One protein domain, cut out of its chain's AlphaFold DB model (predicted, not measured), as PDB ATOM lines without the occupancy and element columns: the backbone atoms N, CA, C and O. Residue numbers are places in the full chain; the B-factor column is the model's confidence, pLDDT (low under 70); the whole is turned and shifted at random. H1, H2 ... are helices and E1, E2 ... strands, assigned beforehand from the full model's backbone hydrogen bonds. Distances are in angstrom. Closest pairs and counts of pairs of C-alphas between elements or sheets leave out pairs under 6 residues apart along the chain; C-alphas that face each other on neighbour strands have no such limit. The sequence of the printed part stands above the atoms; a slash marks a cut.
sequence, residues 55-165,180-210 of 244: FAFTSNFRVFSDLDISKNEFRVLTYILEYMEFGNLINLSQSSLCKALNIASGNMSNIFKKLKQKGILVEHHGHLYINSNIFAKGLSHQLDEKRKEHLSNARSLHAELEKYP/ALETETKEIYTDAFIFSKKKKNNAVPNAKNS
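This is residues 55 to 165 and 180 to 210 of the 244 residues of the protein "DNA-binding protein" of Pectobacterium polaris (UniProt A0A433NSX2). Three helices, H2, H3 and H4, each about perpendicular to the other two, gather on one side of a short hairpin, E1 and E2, which lies near the middle of the domain, and the end of H5 comes up to that hairpin from its other side. Two further small strand pairs lie farther out, E4 with E5 past the end of H4 and E6 with E7 toward the other end of the long axis, while H1 keeps apart from every other named element. The printed part has 142 residues with five named helices and seven named strands, in the order H1 H2 H3 H4 E1 E2 E3 H5 E4 E5 E6 E7, and its class is mixed, helices and strands. The strands form three sheets of two, E1 - E2, E4 - E5 and E6 - E7, each antiparallel, and E3 pairs with no named strand. The whole is compact, with a radius of gyration of the C-alphas of 15.5 A and spans of 49 by 37 by 25 A.

H1 is residues 58 to 66, 12.9 A long, and its first C-alpha, of Thr 58, stands at (4.144, -24.111, -13.078). H2, residues 71 to 83, is 18.8 A from first to last C-alpha, and H3, residues 94 to 101, is 10.4 A. H4, residues 105 to 117, is 18.5 A long and ends with C-alpha 117 at (13.067, -24.199, -31.755). The strands E1, residues 121 to 124, and E2, residues 127 to 130, are 10.0 A and 10.4 A. E3 is residues 135 to 137, 6.7 A, and H5 is residues 145 to 153, 12.3 A. E4, residues 158 to 163, is 15.0 A, and E5, residues 182 to 187, is 16.4 A. E6, residues 193 to 195, and E7, residues 203 to 205, are 6.9 A each, and C-alpha 205 is at (1.539, -13.054, -11.938).

E1 and E2 form an antiparallel hairpin, with N 122 and O 129 2.9 A apart, within hydrogen-bond range. The closest C-alphas of H4 and E1 are those of Leu 115 and Leu 121, 5.6 A apart. Those of H5 and E1 are His 124 and Asn 153, 6.2 A apart. With residues 111 to 115 alone, H4 touches H2, closest at the C-alphas of Glu 73 and Ile 111, 5.7 A, about perpendicular at 82 degrees. With residues 105 to 109 alone, H4 touches H3, closest at the C-alphas of Cys 98 and Ser 105, 6.1 A, about perpendicular at 73 degrees. H2 and H3 are close but not clearly touching, 7.4 A between the C-alphas of Val 76 and Leu 101, and about perpendicular at 77 degrees. The C-alphas of Gln 117 of H4 and Glu 160 of E4, the closest of the two, are 4.9 A apart. E4 and E5 are antiparallel, with N 161 and O 184 2.9 A apart. Antiparallel E6 and E7 form a hairpin, with N 194 and O 204 2.9 A apart, and this hairpin is apart from the other named elements. Residues 55 to 56 pair antiparallel with residues 135 to 136 of E3. H1 and E3 are only just apart, 8.0 A at the closest. In H2, H3, H4 and H5 every O i to N i+4 pair is within hydrogen-bond range; in H1 4 of 5 are.

The two C-alphas farthest apart are those of Ala 180 and Lys 198, 49.9 A. Residues 166 to 179 are not printed, and C-alphas 165 and 180 stand 10.4 A apart across this cut, which falls in the link from E4 to E5. Of the links that are printed whole, none is long. The mean pLDDT of the printed part is 82.5; it is under 70 at residue 65, residues 139 to 143 and residues 196 to 210.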
ATOM      1  N   PHE A  55      12.520 -18.297 -10.554       85.38
ATOM      2  CA  PHE A  55      11.105 -18.612 -10.498       85.38
ATOM      3  C   PHE A  55      10.734 -19.406 -11.741       85.38
ATOM      4  O   PHE A  55      11.035 -18.971 -12.847       85.38
ATOM      5  N   ALA A  56      10.069 -20.543 -11.561       86.38
ATOM      6  CA  ALA A  56       9.468 -21.300 -12.649       86.38
ATOM      7  C   ALA A  56       7.946 -21.159 -12.583       86.38
ATOM      8  O   ALA A  56       7.342 -21.337 -11.520       86.38
ATOM      9  N   PHE A  57       7.311 -20.863 -13.714       83.94
ATOM     10  CA  PHE A  57       5.856 -20.751 -13.776       83.94
ATOM     11  C   PHE A  57       5.251 -22.119 -14.051       83.94
ATOM     12  O   PHE A  57       5.388 -22.649 -15.145       83.94
ATOM     13  N   THR A  58       4.567 -22.698 -13.064       80.94
ATOM     14  CA  THR A  58       4.144 -24.111 -13.078       80.94
ATOM     15  C   THR A  58       3.378 -24.530 -14.333       80.94
ATOM     16  O   THR A  58       3.577 -25.639 -14.817       80.94
ATOM     17  N   SER A  59       2.525 -23.655 -14.872       80.81
ATOM     18  CA  SER A  59       1.775 -23.904 -16.109       80.81
ATOM     19  C   SER A  59       2.707 -24.096 -17.309       80.81
ATOM     20  O   SER A  59       2.643 -25.111 -17.994       80.81
ATOM     21  N   ASN A  60       3.623 -23.150 -17.514       83.12
ATOM     22  CA  ASN A  60       4.556 -23.155 -18.639       83.12
ATOM     23  C   ASN A  60       5.698 -24.158 -18.430       83.12
ATOM     24  O   ASN A  60       6.181 -24.759 -19.382       83.12
ATOM     25  N   PHE A  61       6.087 -24.404 -17.177       81.81
ATOM     26  CA  PHE A  61       7.047 -25.441 -16.814       81.81
ATOM     27  C   PHE A  61       6.499 -26.855 -17.064       81.81
ATOM     28  O   PHE A  61       7.260 -27.770 -17.354       81.81
ATOM     29  N   ARG A  62       5.177 -27.054 -16.992       79.62
ATOM     30  CA  ARG A  62       4.566 -28.320 -17.410       79.62
ATOM     31  C   ARG A  62       4.616 -28.488 -18.925       79.62
ATOM     32  O   ARG A  62       5.017 -29.537 -19.394       79.62
ATOM     33  N   VAL A  63       4.296 -27.442 -19.686       74.56
ATOM     34  CA  VAL A  63       4.453 -27.475 -21.151       74.56
ATOM     35  C   VAL A  63       5.903 -27.790 -21.530       74.56
ATOM     36  O   VAL A  63       6.149 -28.581 -22.430       74.56
ATOM     37  N   PHE A  64       6.873 -27.263 -20.776       71.50
ATOM     38  CA  PHE A  64       8.290 -27.593 -20.932       71.50
ATOM     39  C   PHE A  64       8.595 -29.101 -20.802       71.50
ATOM     40  O   PHE A  64       9.494 -29.582 -21.489       71.50
ATOM     41  N   SER A  65       7.855 -29.873 -19.990       68.56
ATOM     42  CA  SER A  65       8.034 -31.336 -19.939       68.56
ATOM     43  C   SER A  65       7.504 -32.062 -21.173       68.56
ATOM     44  O   SER A  65       7.999 -33.140 -21.489       68.56
ATOM     45  N   ASP A  66       6.546 -31.470 -21.886       74.62
ATOM     46  CA  ASP A  66       5.909 -32.074 -23.060       74.62
ATOM     47  C   ASP A  66       6.745 -31.874 -24.349       74.62
ATOM     48  O   ASP A  66       6.449 -32.461 -25.384       74.62
ATOM     49  N   LEU A  67       7.832 -31.089 -24.285       76.62
ATOM     50  CA  LEU A  67       8.716 -30.728 -25.409       76.62
ATOM     51  C   LEU A  67       9.856 -31.720 -25.696       76.62
ATOM     52  O   LEU A  67      10.844 -31.354 -26.340       76.62
ATOM     53  N   ASP A  68       9.763 -32.943 -25.172       77.81
ATOM     54  CA  ASP A  68      10.767 -34.012 -25.301       77.81
ATOM     55  C   ASP A  68      12.215 -33.514 -25.119       77.81
ATOM     56  O   ASP A  68      13.062 -33.538 -26.019       77.81
ATOM     57  N   ILE A  69      12.492 -32.916 -23.959       85.62
ATOM     58  CA  ILE A  69      13.803 -32.334 -23.663       85.62
ATOM     59  C   ILE A  69      14.786 -33.430 -23.273       85.62
ATOM     60  O   ILE A  69      14.614 -34.135 -22.279       85.62
ATOM     61  N   SER A  70      15.869 -33.539 -24.040       88.50
ATOM     62  CA  SER A  70      16.906 -34.532 -23.779       88.50
ATOM     63  C   SER A  70      17.707 -34.198 -22.517       88.50
ATOM     64  O   SER A  70      17.859 -33.040 -22.119       88.50
ATOM     65  N   LYS A  71      18.336 -35.213 -21.916       89.75
ATOM     66  CA  LYS A  71      19.208 -35.039 -20.741       89.75
ATOM     67  C   LYS A  71      20.326 -34.010 -20.968       89.75
ATOM     68  O   LYS A  71      20.663 -33.261 -20.054       89.75
ATOM     69  N   ASN A  72      20.902 -33.970 -22.171       90.38
ATOM     70  CA  ASN A  72      21.970 -33.024 -22.503       90.38
ATOM     71  C   ASN A  72      21.438 -31.597 -22.663       90.38
ATOM     72  O   ASN A  72      22.064 -30.669 -22.162       90.38
ATOM     73  N   GLU A  73      20.273 -31.427 -23.295       92.25
ATOM     74  CA  GLU A  73      19.588 -30.129 -23.367       92.25
ATOM     75  C   GLU A  73      19.288 -29.596 -21.964       92.25
ATOM     76  O   GLU A  73      19.619 -28.454 -21.655       92.25
ATOM     77  N   PHE A  74      18.754 -30.446 -21.084       92.00
ATOM     78  CA  PHE A  74      18.464 -30.078 -19.700       92.00
ATOM     79  C   PHE A  74      19.730 -29.721 -18.904       92.00
ATOM     80  O   PHE A  74      19.743 -28.753 -18.142       92.00
ATOM     81  N   ARG A  75      20.830 -30.459 -19.106       93.12
ATOM     82  CA  ARG A  75      22.128 -30.162 -18.478       93.12
ATOM     83  C   ARG A  75      22.692 -28.809 -18.922       93.12
ATOM     84  O   ARG A  75      23.219 -28.076 -18.096       93.12
ATOM     85  N   VAL A  76      22.580 -28.470 -20.206       94.50
ATOM     86  CA  VAL A  76      22.991 -27.148 -20.711       94.50
ATOM     87  C   VAL A  76      22.085 -26.054 -20.151       94.50
ATOM     88  O   VAL A  76      22.577 -25.037 -19.669       94.50
ATOM     89  N   LEU A  77      20.770 -26.276 -20.155       93.50
ATOM     90  CA  LEU A  77      19.792 -25.311 -19.661       93.50
ATOM     91  C   LEU A  77      19.993 -24.972 -18.180       93.50
ATOM     92  O   LEU A  77      19.999 -23.801 -17.821       93.50
ATOM     93  N   THR A  78      20.159 -25.980 -17.326       92.12
ATOM     94  CA  THR A  78      20.355 -25.780 -15.879       92.12
ATOM     95  C   THR A  78      21.596 -24.943 -15.582       92.12
ATOM     96  O   THR A  78      21.520 -24.020 -14.776       92.12
ATOM     97  N   TYR A  79      22.689 -25.174 -16.312       93.69
ATOM     98  CA  TYR A  79      23.888 -24.342 -16.221       93.69
ATOM     99  C   TYR A  79      23.623 -22.896 -16.674       93.69
ATOM    100  O   TYR A  79      24.053 -21.944 -16.029       93.69
ATOM    101  N   ILE A  80      22.870 -22.698 -17.762       94.00
ATOM    102  CA  ILE A  80      22.492 -21.349 -18.207       94.00
ATOM    103  C   ILE A  80      21.646 -20.637 -17.140       94.00
ATOM    104  O   ILE A  80      21.906 -19.473 -16.858       94.00
ATOM    105  N   LEU A  81      20.673 -21.304 -16.515       91.81
ATOM    106  CA  LEU A  81      19.822 -20.702 -15.476       91.81
ATOM    107  C   LEU A  81      20.632 -20.213 -14.262       91.81
ATOM    108  O   LEU A  81      20.353 -19.146 -13.703       91.81
ATOM    109  N   GLU A  82      21.659 -20.968 -13.878       89.62
ATOM    110  CA  GLU A  82      22.557 -20.616 -12.777       89.62
ATOM    111  C   GLU A  82      23.349 -19.333 -13.068       89.62
ATOM    112  O   GLU A  82      23.408 -18.432 -12.226       89.62
ATOM    113  N   TYR A  83      23.865 -19.193 -14.291       89.00
ATOM    114  CA  TYR A  83      24.788 -18.117 -14.674       89.00
ATOM    115  C   TYR A  83      24.172 -16.989 -15.514       89.00
ATOM    116  O   TYR A  83      24.853 -16.004 -15.785       89.00
ATOM    117  N   MET A  84      22.899 -17.081 -15.912       89.88
ATOM    118  CA  MET A  84      22.231 -16.002 -16.650       89.88
ATOM    119  C   MET A  84      22.160 -14.721 -15.817       89.88
ATOM    120  O   MET A  84      22.106 -14.762 -14.586       89.88
ATOM    121  N   GLU A  85      22.116 -13.575 -16.476       87.31
ATOM    122  CA  GLU A  85      21.987 -12.291 -15.800       87.31
ATOM    123  C   GLU A  85      20.524 -11.984 -15.443       87.31
ATOM    124  O   GLU A  85      19.573 -12.626 -15.908       87.31
ATOM    125  N   PHE A  86      20.323 -10.978 -14.593       84.06
ATOM    126  CA  PHE A  86      18.988 -10.443 -14.337       84.06
ATOM    127  C   PHE A  86      18.373  -9.894 -15.628       84.06
ATOM    128  O   PHE A  86      19.045  -9.236 -16.416       84.06
ATOM    129  N   GLY A  87      17.080 -10.146 -15.831       81.81
ATOM    130  CA  GLY A  87      16.443  -9.921 -17.132       81.81
ATOM    131  C   GLY A  87      16.600 -11.096 -18.099       81.81
ATOM    132  O   GLY A  87      16.305 -10.945 -19.278       81.81
ATOM    133  N   ASN A  88      17.035 -12.260 -17.598       89.75
ATOM    134  CA  ASN A  88      17.177 -13.524 -18.327       89.75
ATOM    135  C   ASN A  88      18.165 -13.490 -19.502       89.75
ATOM    136  O   ASN A  88      18.108 -14.354 -20.379       89.75
ATOM    137  N   LEU A  89      19.067 -12.509 -19.528       90.56
ATOM    138  CA  LEU A  89      20.081 -12.380 -20.566       90.56
ATOM    139  C   LEU A  89      21.153 -13.464 -20.405       90.56
ATOM    140  O   LEU A  89      21.656 -13.716 -19.308       90.56
ATOM    141  N   ILE A  90      21.528 -14.090 -21.517       92.88
ATOM    142  CA  ILE A  90      22.590 -15.090 -21.571       92.88
ATOM    143  C   ILE A  90      23.868 -14.403 -22.041       92.88
ATOM    144  O   ILE A  90      24.039 -14.135 -23.227       92.88
ATOM    145  N   ASN A  91      24.788 -14.172 -21.108       86.94
ATOM    146  CA  ASN A  91      26.113 -13.610 -21.385       86.94
ATOM    147  C   ASN A  91      27.209 -14.697 -21.423       86.94
ATOM    148  O   ASN A  91      28.351 -14.496 -21.015       86.94
ATOM    149  N   LEU A  92      26.842 -15.906 -21.858       88.25
ATOM    150  CA  LEU A  92      27.735 -17.062 -21.936       88.25
ATOM    151  C   LEU A  92      27.911 -17.475 -23.391       88.25
ATOM    152  O   LEU A  92      26.937 -17.689 -24.113       88.25
ATOM    153  N   SER A  93      29.160 -17.655 -23.813       89.75
ATOM    154  CA  SER A  93      29.461 -18.196 -25.133       89.75
ATOM    155  C   SER A  93      29.281 -19.718 -25.167       89.75
ATOM    156  O   SER A  93      29.513 -20.425 -24.180       89.75
ATOM    157  N   GLN A  94      28.940 -20.257 -26.344       91.00
ATOM    158  CA  GLN A  94      28.881 -21.710 -26.547       91.00
ATOM    159  C   GLN A  94      30.234 -22.379 -26.270       91.00
ATOM    160  O   GLN A  94      30.267 -23.488 -25.747       91.00
ATOM    161  N   SER A  95      31.352 -21.705 -26.560       92.25
ATOM    162  CA  SER A  95      32.695 -22.232 -26.294       92.25
ATOM    163  C   SER A  95      32.977 -22.386 -24.797       92.25
ATOM    164  O   SER A  95      33.527 -23.411 -24.389       92.25
ATOM    165  N   SER A  96      32.553 -21.426 -23.970       92.56
ATOM    166  CA  SER A  96      32.653 -21.527 -22.510       92.56
ATOM    167  C   SER A  96      31.791 -22.666 -21.967       92.56
ATOM    168  O   SER A  96      32.262 -23.453 -21.148       92.56
ATOM    169  N   LEU A  97      30.570 -22.830 -22.487       92.94
ATOM    170  CA  LEU A  97      29.682 -23.935 -22.112       92.94
ATOM    171  C   LEU A  97      30.240 -25.307 -22.521       92.94
ATOM    172  O   LEU A  97      30.121 -26.264 -21.758       92.94
ATOM    173  N   CYS A  98      30.881 -25.411 -23.691       93.38
ATOM    174  CA  CYS A  98      31.525 -26.651 -24.141       93.38
ATOM    175  C   CYS A  98      32.609 -27.098 -23.158       93.38
ATOM    176  O   CYS A  98      32.649 -28.269 -22.781       93.38
ATOM    177  N   LYS A  99      33.454 -26.155 -22.713       93.62
ATOM    178  CA  LYS A  99      34.520 -26.412 -21.736       93.62
ATOM    179  C   LYS A  99      33.955 -26.780 -20.364       93.62
ATOM    180  O   LYS A  99      34.391 -27.766 -19.783       93.62
ATOM    181  N   ALA A 100      32.968 -26.030 -19.873       92.31
ATOM    182  CA  ALA A 100      32.394 -26.240 -18.544       92.31
ATOM    183  C   ALA A 100      31.637 -27.572 -18.421       92.31
ATOM    184  O   ALA A 100      31.725 -28.257 -17.405       92.31
ATOM    185  N   LEU A 101      30.896 -27.960 -19.462       93.25
ATOM    186  CA  LEU A 101      30.045 -29.152 -19.430       93.25
ATOM    187  C   LEU A 101      30.692 -30.388 -20.061       93.25
ATOM    188  O   LEU A 101      30.085 -31.458 -20.010       93.25
ATOM    189  N   ASN A 102      31.901 -30.251 -20.615       93.31
ATOM    190  CA  ASN A 102      32.601 -31.278 -21.385       93.31
ATOM    191  C   ASN A 102      31.732 -31.842 -22.527       93.31
ATOM    192  O   ASN A 102      31.472 -33.042 -22.621       93.31
ATOM    193  N   ILE A 103      31.220 -30.940 -23.370       92.81
ATOM    194  CA  ILE A 103      30.364 -31.260 -24.521       92.81
ATOM    195  C   ILE A 103      31.076 -30.811 -25.799       92.81
ATOM    196  O   ILE A 103      31.612 -29.708 -25.867       92.81
ATOM    197  N   ALA A 104      31.051 -31.655 -26.833       93.25
ATOM    198  CA  ALA A 104      31.599 -31.319 -28.145       93.25
ATOM    199  C   ALA A 104      30.852 -30.135 -28.787       93.25
ATOM    200  O   ALA A 104      29.621 -30.065 -28.731       93.25
ATOM    201  N   SER A 105      31.582 -29.248 -29.466       91.19
ATOM    202  CA  SER A 105      31.042 -28.016 -30.064       91.19
ATOM    203  C   SER A 105      29.861 -28.260 -31.004       91.19
ATOM    204  O   SER A 105      28.826 -27.617 -30.853       91.19
ATOM    205  N   GLY A 106      29.957 -29.247 -31.902       90.31
ATOM    206  CA  GLY A 106      28.858 -29.591 -32.811       90.31
ATOM    207  C   GLY A 106      27.580 -30.013 -32.074       90.31
ATOM    208  O   GLY A 106      26.478 -29.625 -32.458       90.31
ATOM    209  N   ASN A 107      27.718 -30.741 -30.962       91.12
ATOM    210  CA  ASN A 107      26.576 -31.117 -30.133       91.12
ATOM    211  C   ASN A 107      26.000 -29.904 -29.384       91.12
ATOM    212  O   ASN A 107      24.785 -29.746 -29.323       91.12
ATOM    213  N   MET A 108      26.851 -29.008 -28.872       93.69
ATOM    214  CA  MET A 108      26.414 -27.769 -28.221       93.69
ATOM    215  C   MET A 108      25.604 -26.880 -29.172       93.69
ATOM    216  O   MET A 108      24.528 -26.409 -28.810       93.69
ATOM    217  N   SER A 109      26.076 -26.688 -30.404       93.00
ATOM    218  CA  SER A 109      25.359 -25.885 -31.398       93.00
ATOM    219  C   SER A 109      24.010 -26.508 -31.770       93.00
ATOM    220  O   SER A 109      23.013 -25.789 -31.858       93.00
ATOM    221  N   ASN A 110      23.938 -27.838 -31.892       91.94
ATOM    222  CA  ASN A 110      22.673 -28.549 -32.094       91.94
ATOM    223  C   ASN A 110      21.715 -28.383 -30.906       91.94
ATOM    224  O   ASN A 110      20.531 -28.130 -31.114       91.94
ATOM    225  N   ILE A 111      22.214 -28.475 -29.670       93.88
ATOM    226  CA  ILE A 111      21.421 -28.238 -28.454       93.88
ATOM    227  C   ILE A 111      20.845 -26.819 -28.461       93.88
ATOM    228  O   ILE A 111      19.650 -26.647 -28.243       93.88
ATOM    229  N   PHE A 112      21.654 -25.804 -28.769       93.88
ATOM    230  CA  PHE A 112      21.179 -24.420 -28.857       93.88
ATOM    231  C   PHE A 112      20.109 -24.246 -29.933       93.88
ATOM    232  O   PHE A 112      19.105 -23.581 -29.683       93.88
ATOM    233  N   LYS A 113      20.290 -24.864 -31.107       91.62
ATOM    234  CA  LYS A 113      19.281 -24.851 -32.172       91.62
ATOM    235  C   LYS A 113      17.959 -25.441 -31.676       91.62
ATOM    236  O   LYS A 113      16.935 -24.778 -31.784       91.62
ATOM    237  N   LYS A 114      17.989 -26.622 -31.053       91.31
ATOM    238  CA  LYS A 114      16.786 -27.280 -30.520       91.31
ATOM    239  C   LYS A 114      16.116 -26.484 -29.402       91.31
ATOM    240  O   LYS A 114      14.899 -26.360 -29.383       91.31
ATOM    241  N   LEU A 115      16.889 -25.904 -28.486       91.75
ATOM    242  CA  LEU A 115      16.349 -25.072 -27.409       91.75
ATOM    243  C   LEU A 115      15.696 -23.779 -27.934       91.75
ATOM    244  O   LEU A 115      14.706 -23.329 -27.355       91.75
ATOM    245  N   LYS A 116      16.213 -23.199 -29.029       91.50
ATOM    246  CA  LYS A 116      15.563 -22.081 -29.735       91.50
ATOM    247  C   LYS A 116      14.255 -22.517 -30.395       91.50
ATOM    248  O   LYS A 116      13.238 -21.873 -30.181       91.50
ATOM    249  N   GLN A 117      14.269 -23.637 -31.122       88.81
ATOM    250  CA  GLN A 117      13.067 -24.199 -31.755       88.81
ATOM    251  C   GLN A 117      11.968 -24.452 -30.720       88.81
ATOM    252  O   GLN A 117      10.851 -23.980 -30.870       88.81
ATOM    253  N   LYS A 118      12.310 -25.050 -29.575       88.69
ATOM    254  CA  LYS A 118      11.387 -25.289 -28.451       88.69
ATOM    255  C   LYS A 118      10.904 -24.009 -27.740       88.69
ATOM    256  O   LYS A 118      10.185 -24.093 -26.742       88.69
ATOM    257  N   GLY A 119      11.320 -22.823 -28.188       88.25
ATOM    258  CA  GLY A 119      10.942 -21.539 -27.595       88.25
ATOM    259  C   GLY A 119      11.471 -21.331 -26.173       88.25
ATOM    260  O   GLY A 119      10.932 -20.512 -25.431       88.25
ATOM    261  N   ILE A 120      12.494 -22.092 -25.766       91.69
ATOM    262  CA  ILE A 120      13.132 -21.990 -24.443       91.69
ATOM    263  C   ILE A 120      14.185 -20.885 -24.465       91.69
ATOM    264  O   ILE A 120      14.315 -20.125 -23.506       91.69
ATOM    265  N   LEU A 121      14.925 -20.799 -25.572       93.50
ATOM    266  CA  LEU A 121      15.843 -19.707 -25.862       93.50
ATOM    267  C   LEU A 121      15.196 -18.754 -26.860       93.50
ATOM    268  O   LEU A 121      14.698 -19.186 -27.896       93.50
ATOM    269  N   VAL A 122      15.242 -17.463 -26.559       91.94
ATOM    270  CA  VAL A 122      14.669 -16.401 -27.389       91.94
ATOM    271  C   VAL A 122      15.792 -15.476 -27.825       91.94
ATOM    272  O   VAL A 122      16.629 -15.092 -27.013       91.94
ATOM    273  N   GLU A 123      15.831 -15.127 -29.105       91.38
ATOM    274  CA  GLU A 123      16.792 -14.167 -29.639       91.38
ATOM    275  C   GLU A 123      16.076 -12.869 -29.998       91.38
ATOM    276  O   GLU A 123      15.077 -12.882 -30.712       91.38
ATOM    277  N   HIS A 124      16.578 -11.750 -29.484       88.75
ATOM    278  CA  HIS A 124      15.999 -10.435 -29.722       88.75
ATOM    279  C   HIS A 124      17.110  -9.384 -29.787       88.75
ATOM    280  O   HIS A 124      17.932  -9.289 -28.875       88.75
ATOM    281  N   HIS A 125      17.156  -8.606 -30.872       84.62
ATOM    282  CA  HIS A 125      18.204  -7.606 -31.142       84.62
ATOM    283  C   HIS A 125      19.647  -8.134 -30.988       84.62
ATOM    284  O   HIS A 125      20.507  -7.456 -30.434       84.62
ATOM    285  N   GLY A 126      19.919  -9.362 -31.449       84.69
ATOM    286  CA  GLY A 126      21.255  -9.979 -31.380       84.69
ATOM    287  C   GLY A 126      21.665 -10.468 -29.986       84.69
ATOM    288  O   GLY A 126      22.770 -10.979 -29.807       84.69
ATOM    289  N   HIS A 127      20.777 -10.346 -29.001       90.00
ATOM    290  CA  HIS A 127      20.958 -10.889 -27.664       90.00
ATOM    291  C   HIS A 127      20.133 -12.159 -27.482       90.00
ATOM    292  O   HIS A 127      19.027 -12.280 -28.011       90.00
ATOM    293  N   LEU A 128      20.669 -13.094 -26.701       93.38
ATOM    294  CA  LEU A 128      20.025 -14.363 -26.400       93.38
ATOM    295  C   LEU A 128      19.497 -14.364 -24.967       93.38
ATOM    296  O   LEU A 128      20.205 -13.982 -24.036       93.38
ATOM    297  N   TYR A 129      18.273 -14.843 -24.792       94.19
ATOM    298  CA  TYR A 129      17.557 -14.834 -23.526       94.19
ATOM    299  C   TYR A 129      16.963 -16.204 -23.207       94.19
ATOM    300  O   TYR A 129      16.637 -16.979 -24.106       94.19
ATOM    301  N   ILE A 130      16.763 -16.480 -21.919       93.50
ATOM    302  CA  ILE A 130      15.867 -17.551 -21.460       93.50
ATOM    303  C   ILE A 130      14.433 -17.034 -21.454       93.50
ATOM    304  O   ILE A 130      14.171 -15.971 -20.889       93.50
ATOM    305  N   ASN A 131      13.502 -17.812 -22.006       92.12
ATOM    306  CA  ASN A 131      12.103 -17.417 -22.098       92.12
ATOM    307  C   ASN A 131      11.520 -17.038 -20.726       92.12
ATOM    308  O   ASN A 131      11.408 -17.880 -19.827       92.12
ATOM    309  N   SER A 132      11.116 -15.774 -20.591       89.50
ATOM    310  CA  SER A 132      10.602 -15.221 -19.338       89.50
ATOM    311  C   SER A 132       9.257 -15.813 -18.926       89.50
ATOM    312  O   SER A 132       8.947 -15.856 -17.738       89.50
ATOM    313  N   ASN A 133       8.496 -16.376 -19.867       88.69
ATOM    314  CA  ASN A 133       7.274 -17.106 -19.546       88.69
ATOM    315  C   ASN A 133       7.549 -18.441 -18.840       88.69
ATOM    316  O   ASN A 133       6.670 -18.945 -18.145       88.69
ATOM    317  N   ILE A 134       8.742 -19.026 -18.988       88.25
ATOM    318  CA  ILE A 134       9.087 -20.308 -18.356       88.25
ATOM    319  C   ILE A 134       9.814 -20.056 -17.039       88.25
ATOM    320  O   ILE A 134       9.370 -20.530 -15.989       88.25
ATOM    321  N   PHE A 135      10.901 -19.283 -17.102       89.69
ATOM    322  CA  PHE A 135      11.757 -18.980 -15.963       89.69
ATOM    323  C   PHE A 135      11.968 -17.480 -15.821       89.69
ATOM    324  O   PHE A 135      12.123 -16.786 -16.814       89.69
ATOM    325  N   ALA A 136      12.075 -16.975 -14.600       88.12
ATOM    326  CA  ALA A 136      12.535 -15.615 -14.334       88.12
ATOM    327  C   ALA A 136      13.614 -15.653 -13.254       88.12
ATOM    328  O   ALA A 136      13.387 -16.234 -12.191       88.12
ATOM    329  N   LYS A 137      14.786 -15.047 -13.493       87.69
ATOM    330  CA  LYS A 137      15.820 -14.983 -12.447       87.69
ATOM    331  C   LYS A 137      15.278 -14.233 -11.232       87.69
ATOM    332  O   LYS A 137      14.779 -13.116 -11.364       87.69
ATOM    333  N   GLY A 138      15.356 -14.866 -10.066       72.50
ATOM    334  CA  GLY A 138      14.883 -14.302  -8.813       72.50
ATOM    335  C   GLY A 138      15.694 -13.072  -8.441       72.50
ATOM    336  O   GLY A 138      16.915 -13.145  -8.389       72.50
ATOM    337  N   LEU A 139      15.029 -11.944  -8.209       65.25
ATOM    338  CA  LEU A 139      15.670 -10.670  -7.888       65.25
ATOM    339  C   LEU A 139      15.665 -10.445  -6.376       65.25
ATOM    340  O   LEU A 139      14.634 -10.618  -5.732       65.25
ATOM    341  N   SER A 140      16.795 -10.009  -5.818       50.41
ATOM    342  CA  SER A 140      16.865  -9.525  -4.433       50.41
ATOM    343  C   SER A 140      16.359  -8.081  -4.280       50.41
ATOM    344  O   SER A 140      15.874  -7.725  -3.211       50.41
ATOM    345  N   HIS A 141      16.402  -7.258  -5.341       52.19
ATOM    346  CA  HIS A 141      15.999  -5.842  -5.326       52.19
ATOM    347  C   HIS A 141      15.281  -5.402  -6.619       52.19
ATOM    348  O   HIS A 141      15.204  -6.158  -7.587       52.19
ATOM    349  N   GLN A 142      14.713  -4.187  -6.620       57.25
ATOM    350  CA  GLN A 142      13.873  -3.650  -7.703       57.25
ATOM    351  C   GLN A 142      14.524  -3.752  -9.098       57.25
ATOM    352  O   GLN A 142      15.728  -3.574  -9.261       57.25
ATOM    353  N   LEU A 143      13.703  -4.027 -10.117       64.00
ATOM    354  CA  LEU A 143      14.113  -4.082 -11.523       64.00
ATOM    355  C   LEU A 143      14.379  -2.674 -12.081       64.00
ATOM    356  O   LEU A 143      13.436  -1.893 -12.245       64.00
ATOM    357  N   ASP A 144      15.629  -2.397 -12.455       74.31
ATOM    358  CA  ASP A 144      15.997  -1.236 -13.277       74.31
ATOM    359  C   ASP A 144      15.336  -1.300 -14.664       74.31
ATOM    360  O   ASP A 144      15.025  -2.383 -15.168       74.31
ATOM    361  N   GLU A 145      15.150  -0.150 -15.320       77.56
ATOM    362  CA  GLU A 145      14.466  -0.055 -16.622       77.56
ATOM    363  C   GLU A 145      15.085  -0.954 -17.698       77.56
ATOM    364  O   GLU A 145      14.359  -1.718 -18.333       77.56
ATOM    365  N   LYS A 146      16.419  -0.976 -17.818       82.69
ATOM    366  CA  LYS A 146      17.125  -1.855 -18.768       82.69
ATOM    367  C   LYS A 146      16.829  -3.337 -18.529       82.69
ATOM    368  O   LYS A 146      16.592  -4.100 -19.457       82.69
ATOM    369  N   ARG A 147      16.804  -3.766 -17.264       80.19
ATOM    370  CA  ARG A 147      16.539  -5.171 -16.911       80.19
ATOM    371  C   ARG A 147      15.089  -5.560 -17.193       80.19
ATOM    372  O   ARG A 147      14.837  -6.713 -17.532       80.19
ATOM    373  N   LYS A 148      14.140  -4.621 -17.093       79.12
ATOM    374  CA  LYS A 148      12.753  -4.856 -17.532       79.12
ATOM    375  C   LYS A 148      12.664  -5.023 -19.034       79.12
ATOM    376  O   LYS A 148      11.932  -5.893 -19.485       79.12
ATOM    377  N   GLU A 149      13.388  -4.194 -19.778       84.56
ATOM    378  CA  GLU A 149      13.447  -4.295 -21.229       84.56
ATOM    379  C   GLU A 149      13.988  -5.667 -21.637       84.56
ATOM    380  O   GLU A 149      13.314  -6.389 -22.364       84.56
ATOM    381  N   HIS A 150      15.111  -6.104 -21.060       84.88
ATOM    382  CA  HIS A 150      15.638  -7.454 -21.276       84.88
ATOM    383  C   HIS A 150      14.631  -8.552 -20.909       84.88
ATOM    384  O   HIS A 150      14.399  -9.462 -21.701       84.88
ATOM    385  N   LEU A 151      13.960  -8.441 -19.757       84.75
ATOM    386  CA  LEU A 151      12.961  -9.426 -19.333       84.75
ATOM    387  C   LEU A 151      11.723  -9.458 -20.253       84.75
ATOM    388  O   LEU A 151      11.118 -10.514 -20.448       84.75
ATOM    389  N   SER A 152      11.346  -8.307 -20.814       84.56
ATOM    390  CA  SER A 152      10.275  -8.180 -21.804       84.56
ATOM    391  C   SER A 152      10.692  -8.773 -23.149       84.56
ATOM    392  O   SER A 152       9.919  -9.508 -23.752       84.56
ATOM    393  N   ASN A 153      11.922  -8.511 -23.590       88.00
ATOM    394  CA  ASN A 153      12.498  -9.062 -24.820       88.00
ATOM    395  C   ASN A 153      12.662 -10.585 -24.744       88.00
ATOM    396  O   ASN A 153      12.588 -11.280 -25.752       88.00
ATOM    397  N   ALA A 154      12.837 -11.115 -23.535       86.44
ATOM    398  CA  ALA A 154      12.891 -12.540 -23.265       86.44
ATOM    399  C   ALA A 154      11.524 -13.246 -23.368       86.44
ATOM    400  O   ALA A 154      11.450 -14.456 -23.183       86.44
ATOM    401  N   ARG A 155      10.420 -12.532 -23.606       87.31
ATOM    402  CA  ARG A 155       9.079 -13.124 -23.637       87.31
ATOM    403  C   ARG A 155       8.813 -13.813 -24.976       87.31
ATOM    404  O   ARG A 155       8.848 -13.170 -26.018       87.31
ATOM    405  N   SER A 156       8.435 -15.091 -24.943       86.50
ATOM    406  CA  SER A 156       7.895 -15.796 -26.114       86.50
ATOM    407  C   SER A 156       6.736 -16.715 -25.736       86.50
ATOM    408  O   SER A 156       6.787 -17.408 -24.717       86.50
ATOM    409  N   LEU A 157       5.682 -16.714 -26.556       86.00
ATOM    410  CA  LEU A 157       4.528 -17.609 -26.411       86.00
ATOM    411  C   LEU A 157       4.626 -18.843 -27.322       86.00
ATOM    412  O   LEU A 157       3.900 -19.820 -27.133       86.00
ATOM    413  N   HIS A 158       5.550 -18.821 -28.283       84.75
ATOM    414  CA  HIS A 158       5.604 -19.792 -29.366       84.75
ATOM    415  C   HIS A 158       6.766 -20.773 -29.231       84.75
ATOM    416  O   HIS A 158       7.834 -20.429 -28.718       84.75
ATOM    417  N   ALA A 159       6.551 -21.977 -29.753       81.62
ATOM    418  CA  ALA A 159       7.583 -22.968 -30.016       81.62
ATOM    419  C   ALA A 159       7.318 -23.653 -31.362       81.62
ATOM    420  O   ALA A 159       6.169 -23.872 -31.749       81.62
ATOM    421  N   GLU A 160       8.391 -24.004 -32.053       80.56
ATOM    422  CA  GLU A 160       8.397 -24.880 -33.216       80.56
ATOM    423  C   GLU A 160       8.363 -26.331 -32.741       80.56
ATOM    424  O   GLU A 160       9.262 -26.798 -32.036       80.56
ATOM    425  N   LEU A 161       7.301 -27.038 -33.119       77.19
ATOM    426  CA  LEU A 161       7.090 -28.436 -32.777       77.19
ATOM    427  C   LEU A 161       7.194 -29.305 -34.020       77.19
ATOM    428  O   LEU A 161       6.618 -28.989 -35.061       77.19
ATOM    429  N   GLU A 162       7.902 -30.420 -33.879       77.25
ATOM    430  CA  GLU A 162       7.934 -31.472 -34.887       77.25
ATOM    431  C   GLU A 162       6.565 -32.168 -34.939       77.25
ATOM    432  O   GLU A 162       6.027 -32.604 -33.917       77.25
ATOM    433  N   LYS A 163       5.983 -32.264 -36.136       77.12
ATOM    434  CA  LYS A 163       4.784 -33.054 -36.405       77.12
ATOM    435  C   LYS A 163       5.191 -34.489 -36.695       77.12
ATOM    436  O   LYS A 163       5.785 -34.777 -37.732       77.12
ATOM    437  N   TYR A 164       4.833 -35.391 -35.789       76.25
ATOM    438  CA  TYR A 164       4.985 -36.823 -36.009       76.25
ATOM    439  C   TYR A 164       3.795 -37.351 -36.823       76.25
ATOM    440  O   TYR A 164       2.655 -37.021 -36.490       76.25
ATOM    441  N   PRO A 165       4.023 -38.152 -37.878       78.25
ATOM    442  CA  PRO A 165       2.935 -38.812 -38.590       78.25
ATOM    443  C   PRO A 165       2.222 -39.830 -37.682       78.25
ATOM    444  O   PRO A 165       2.833 -40.401 -36.781       78.25
ATOM    445  N   ALA A 180      12.103 -36.990 -42.431       75.25
ATOM    446  CA  ALA A 180      12.011 -35.539 -42.346       75.25
ATOM    447  C   ALA A 180      10.669 -35.164 -41.708       75.25
ATOM    448  O   ALA A 180       9.613 -35.399 -42.292       75.25
ATOM    449  N   LEU A 181      10.717 -34.622 -40.494       80.25
ATOM    450  CA  LEU A 181       9.530 -34.164 -39.778       80.25
ATOM    451  C   LEU A 181       9.216 -32.725 -40.183       80.25
ATOM    452  O   LEU A 181      10.109 -31.876 -40.230       80.25
ATOM    453  N   GLU A 182       7.945 -32.449 -40.458       76.06
ATOM    454  CA  GLU A 182       7.482 -31.079 -40.653       76.06
ATOM    455  C   GLU A 182       7.485 -30.337 -39.314       76.06
ATOM    456  O   GLU A 182       7.102 -30.889 -38.283       76.06
ATOM    457  N   THR A 183       7.899 -29.073 -39.320       79.88
ATOM    458  CA  THR A 183       7.889 -28.213 -38.131       79.88
ATOM    459  C   THR A 183       6.763 -27.197 -38.226       79.88
ATOM    460  O   THR A 183       6.633 -26.513 -39.239       79.88
ATOM    461  N   GLU A 184       5.978 -27.051 -37.162       82.38
ATOM    462  CA  GLU A 184       4.926 -26.037 -37.065       82.38
ATOM    463  C   GLU A 184       5.120 -25.165 -35.827       82.38
ATOM    464  O   GLU A 184       5.332 -25.664 -34.720       82.38
ATOM    465  N   THR A 185       4.997 -23.852 -36.010       85.06
ATOM    466  CA  THR A 185       5.022 -22.879 -34.918       85.06
ATOM    467  C   THR A 185       3.670 -22.858 -34.216       85.06
ATOM    468  O   THR A 185       2.661 -22.477 -34.808       85.06
ATOM    469  N   LYS A 186       3.641 -23.238 -32.939       83.25
ATOM    470  CA  LYS A 186       2.436 -23.221 -32.101       83.25
ATOM    471  C   LYS A 186       2.605 -22.284 -30.919       83.25
ATOM    472  O   LYS A 186       3.685 -22.175 -30.347       83.25
ATOM    473  N   GLU A 187       1.520 -21.627 -30.532       86.44
ATOM    474  CA  GLU A 187       1.431 -20.898 -29.269       86.44
ATOM    475  C   GLU A 187       1.150 -21.890 -28.136       86.44
ATOM    476  O   GLU A 187       0.034 -22.384 -27.992       86.44
ATOM    477  N   ILE A 188       2.188 -22.248 -27.380       82.06
ATOM    478  CA  ILE A 188       2.103 -23.283 -26.337       82.06
ATOM    479  C   ILE A 188       2.355 -22.737 -24.936       82.06
ATOM    480  O   ILE A 188       1.925 -23.339 -23.954       82.06
ATOM    481  N   TYR A 189       3.044 -21.601 -24.824       83.88
ATOM    482  CA  TYR A 189       3.259 -20.944 -23.545       83.88
ATOM    483  C   TYR A 189       2.190 -19.887 -23.325       83.88
ATOM    484  O   TYR A 189       1.747 -19.209 -24.246       83.88
ATOM    485  N   THR A 190       1.817 -19.711 -22.066       84.75
ATOM    486  CA  THR A 190       0.907 -18.648 -21.645       84.75
ATOM    487  C   THR A 190       1.689 -17.470 -21.092       84.75
ATOM    488  O   THR A 190       2.791 -17.627 -20.564       84.75
ATOM    489  N   ASP A 191       1.107 -16.278 -21.174       81.81
ATOM    490  CA  ASP A 191       1.704 -15.097 -20.562       81.81
ATOM    491  C   ASP A 191       1.743 -15.257 -19.038       81.81
ATOM    492  O   ASP A 191       0.691 -15.304 -18.389       81.81
ATOM    493  N   ALA A 192       2.949 -15.378 -18.486       74.62
ATOM    494  CA  ALA A 192       3.161 -15.753 -17.094       74.62
ATOM    495  C   ALA A 192       2.994 -14.578 -16.119       74.62
ATOM    496  O   ALA A 192       2.535 -14.754 -14.983       74.62
ATOM    497  N   PHE A 193       3.352 -13.367 -16.544       73.94
ATOM    498  CA  PHE A 193       3.335 -12.182 -15.695       73.94
ATOM    499  C   PHE A 193       3.175 -10.902 -16.513       73.94
ATOM    500  O   PHE A 193       3.514 -10.828 -17.688       73.94
ATOM    501  N   ILE A 194       2.692  -9.854 -15.854       74.06
ATOM    502  CA  ILE A 194       2.575  -8.515 -16.432       74.06
ATOM    503  C   ILE A 194       3.303  -7.503 -15.554       74.06
ATOM    504  O   ILE A 194       3.355  -7.637 -14.328       74.06
ATOM    505  N   PHE A 195       3.847  -6.454 -16.163       70.88
ATOM    506  CA  PHE A 195       4.382  -5.327 -15.407       70.88
ATOM    507  C   PHE A 195       3.233  -4.452 -14.903       70.88
ATOM    508  O   PHE A 195       2.408  -3.959 -15.678       70.88
ATOM    509  N   SER A 196       3.156  -4.255 -13.585       65.88
ATOM    510  CA  SER A 196       2.120  -3.402 -13.001       65.88
ATOM    511  C   SER A 196       2.387  -1.932 -13.315       65.88
ATOM    512  O   SER A 196       3.435  -1.399 -12.967       65.88
ATOM    513  N   LYS A 197       1.394  -1.229 -13.875       62.06
ATOM    514  CA  LYS A 197       1.445   0.238 -14.025       62.06
ATOM    515  C   LYS A 197       1.351   0.978 -12.682       62.06
ATOM    516  O   LYS A 197       1.749   2.131 -12.590       62.06
ATOM    517  N   LYS A 198       0.798   0.332 -11.643       58.81
ATOM    518  CA  LYS A 198       0.515   0.950 -10.332       58.81
ATOM    519  C   LYS A 198       1.687   0.878  -9.354       58.81
ATOM    520  O   LYS A 198       1.771   1.705  -8.456       58.81
ATOM    521  N   LYS A 199       2.572  -0.109  -9.503       56.09
ATOM    522  CA  LYS A 199       3.800  -0.228  -8.712       56.09
ATOM    523  C   LYS A 199       4.972  -0.076  -9.662       56.09
ATOM    524  O   LYS A 199       5.169  -0.938 -10.515       56.09
ATOM    525  N   LYS A 200       5.737   1.010  -9.513       49.88
ATOM    526  CA  LYS A 200       7.013   1.165 -10.214       49.88
ATOM    527  C   LYS A 200       7.837  -0.084  -9.887       49.88
ATOM    528  O   LYS A 200       8.217  -0.276  -8.742       49.88
ATOM    529  N   ASN A 201       8.069  -0.934 -10.887       51.50
ATOM    530  CA  ASN A 201       9.129  -1.951 -10.899       51.50
ATOM    531  C   ASN A 201       8.778  -3.392 -10.488       51.50
ATOM    532  O   ASN A 201       9.700  -4.199 -10.397       51.50
ATOM    533  N   ASN A 202       7.497  -3.770 -10.355       62.00
ATOM    534  CA  ASN A 202       7.143  -5.159 -10.012       62.00
ATOM    535  C   ASN A 202       6.426  -5.900 -11.152       62.00
ATOM    536  O   ASN A 202       5.349  -5.490 -11.602       62.00
ATOM    537  N   ALA A 203       7.011  -7.026 -11.569       63.19
ATOM    538  CA  ALA A 203       6.316  -8.074 -12.308       63.19
ATOM    539  C   ALA A 203       5.325  -8.769 -11.365       63.19
ATOM    540  O   ALA A 203       5.680  -9.128 -10.241       63.19
ATOM    541  N   VAL A 204       4.074  -8.925 -11.797       65.62
ATOM    542  CA  VAL A 204       3.034  -9.624 -11.031       65.62
ATOM    543  C   VAL A 204       2.468 -10.781 -11.851       65.62
ATOM    544  O   VAL A 204       2.308 -10.619 -13.065       65.62
ATOM    545  N   PRO A 205       2.141 -11.930 -11.228       66.50
ATOM    546  CA  PRO A 205       1.539 -13.054 -11.938       66.50
ATOM    547  C   PRO A 205       0.284 -12.631 -12.705       66.50
ATOM    548  O   PRO A 205      -0.549 -11.879 -12.187       66.50
ATOM    549  N   ASN A 206       0.129 -13.124 -13.933       69.06
ATOM    550  CA  ASN A 206      -1.061 -12.840 -14.724       69.06
ATOM    551  C   ASN A 206      -2.221 -13.747 -14.276       69.06
ATOM    552  O   ASN A 206      -2.304 -14.916 -14.652       69.06
ATOM    553  N   ALA A 207      -3.142 -13.199 -13.477       60.66
ATOM    554  CA  ALA A 207      -4.259 -13.949 -12.897       60.66
ATOM    555  C   ALA A 207      -5.171 -14.622 -13.944       60.66
ATOM    556  O   ALA A 207      -5.739 -15.677 -13.661       60.66
ATOM    557  N   LYS A 208      -5.277 -14.055 -15.156       63.41
ATOM    558  CA  LYS A 208      -6.124 -14.594 -16.236       63.41
ATOM    559  C   LYS A 208      -5.614 -15.924 -16.803       63.41
ATOM    560  O   LYS A 208      -6.422 -16.698 -17.300       63.41
ATOM    561  N   ASN A 209      -4.317 -16.204 -16.665       59.47
ATOM    562  CA  ASN A 209      -3.658 -17.401 -17.201       59.47
ATOM    563  C   ASN A 209      -3.255 -18.401 -16.106       59.47
ATOM    564  O   ASN A 209      -2.492 -19.340 -16.343       59.47
ATOM    565  N   SER A 210      -3.759 -18.211 -14.885       53.47
ATOM    566  CA  SER A 210      -3.589 -19.206 -13.834       53.47
ATOM    567  C   SER A 210      -4.419 -20.444 -14.181       53.47
ATOM    568  O   SER A 210      -5.649 -20.417 -14.175       53.47
TER     569      SER A 210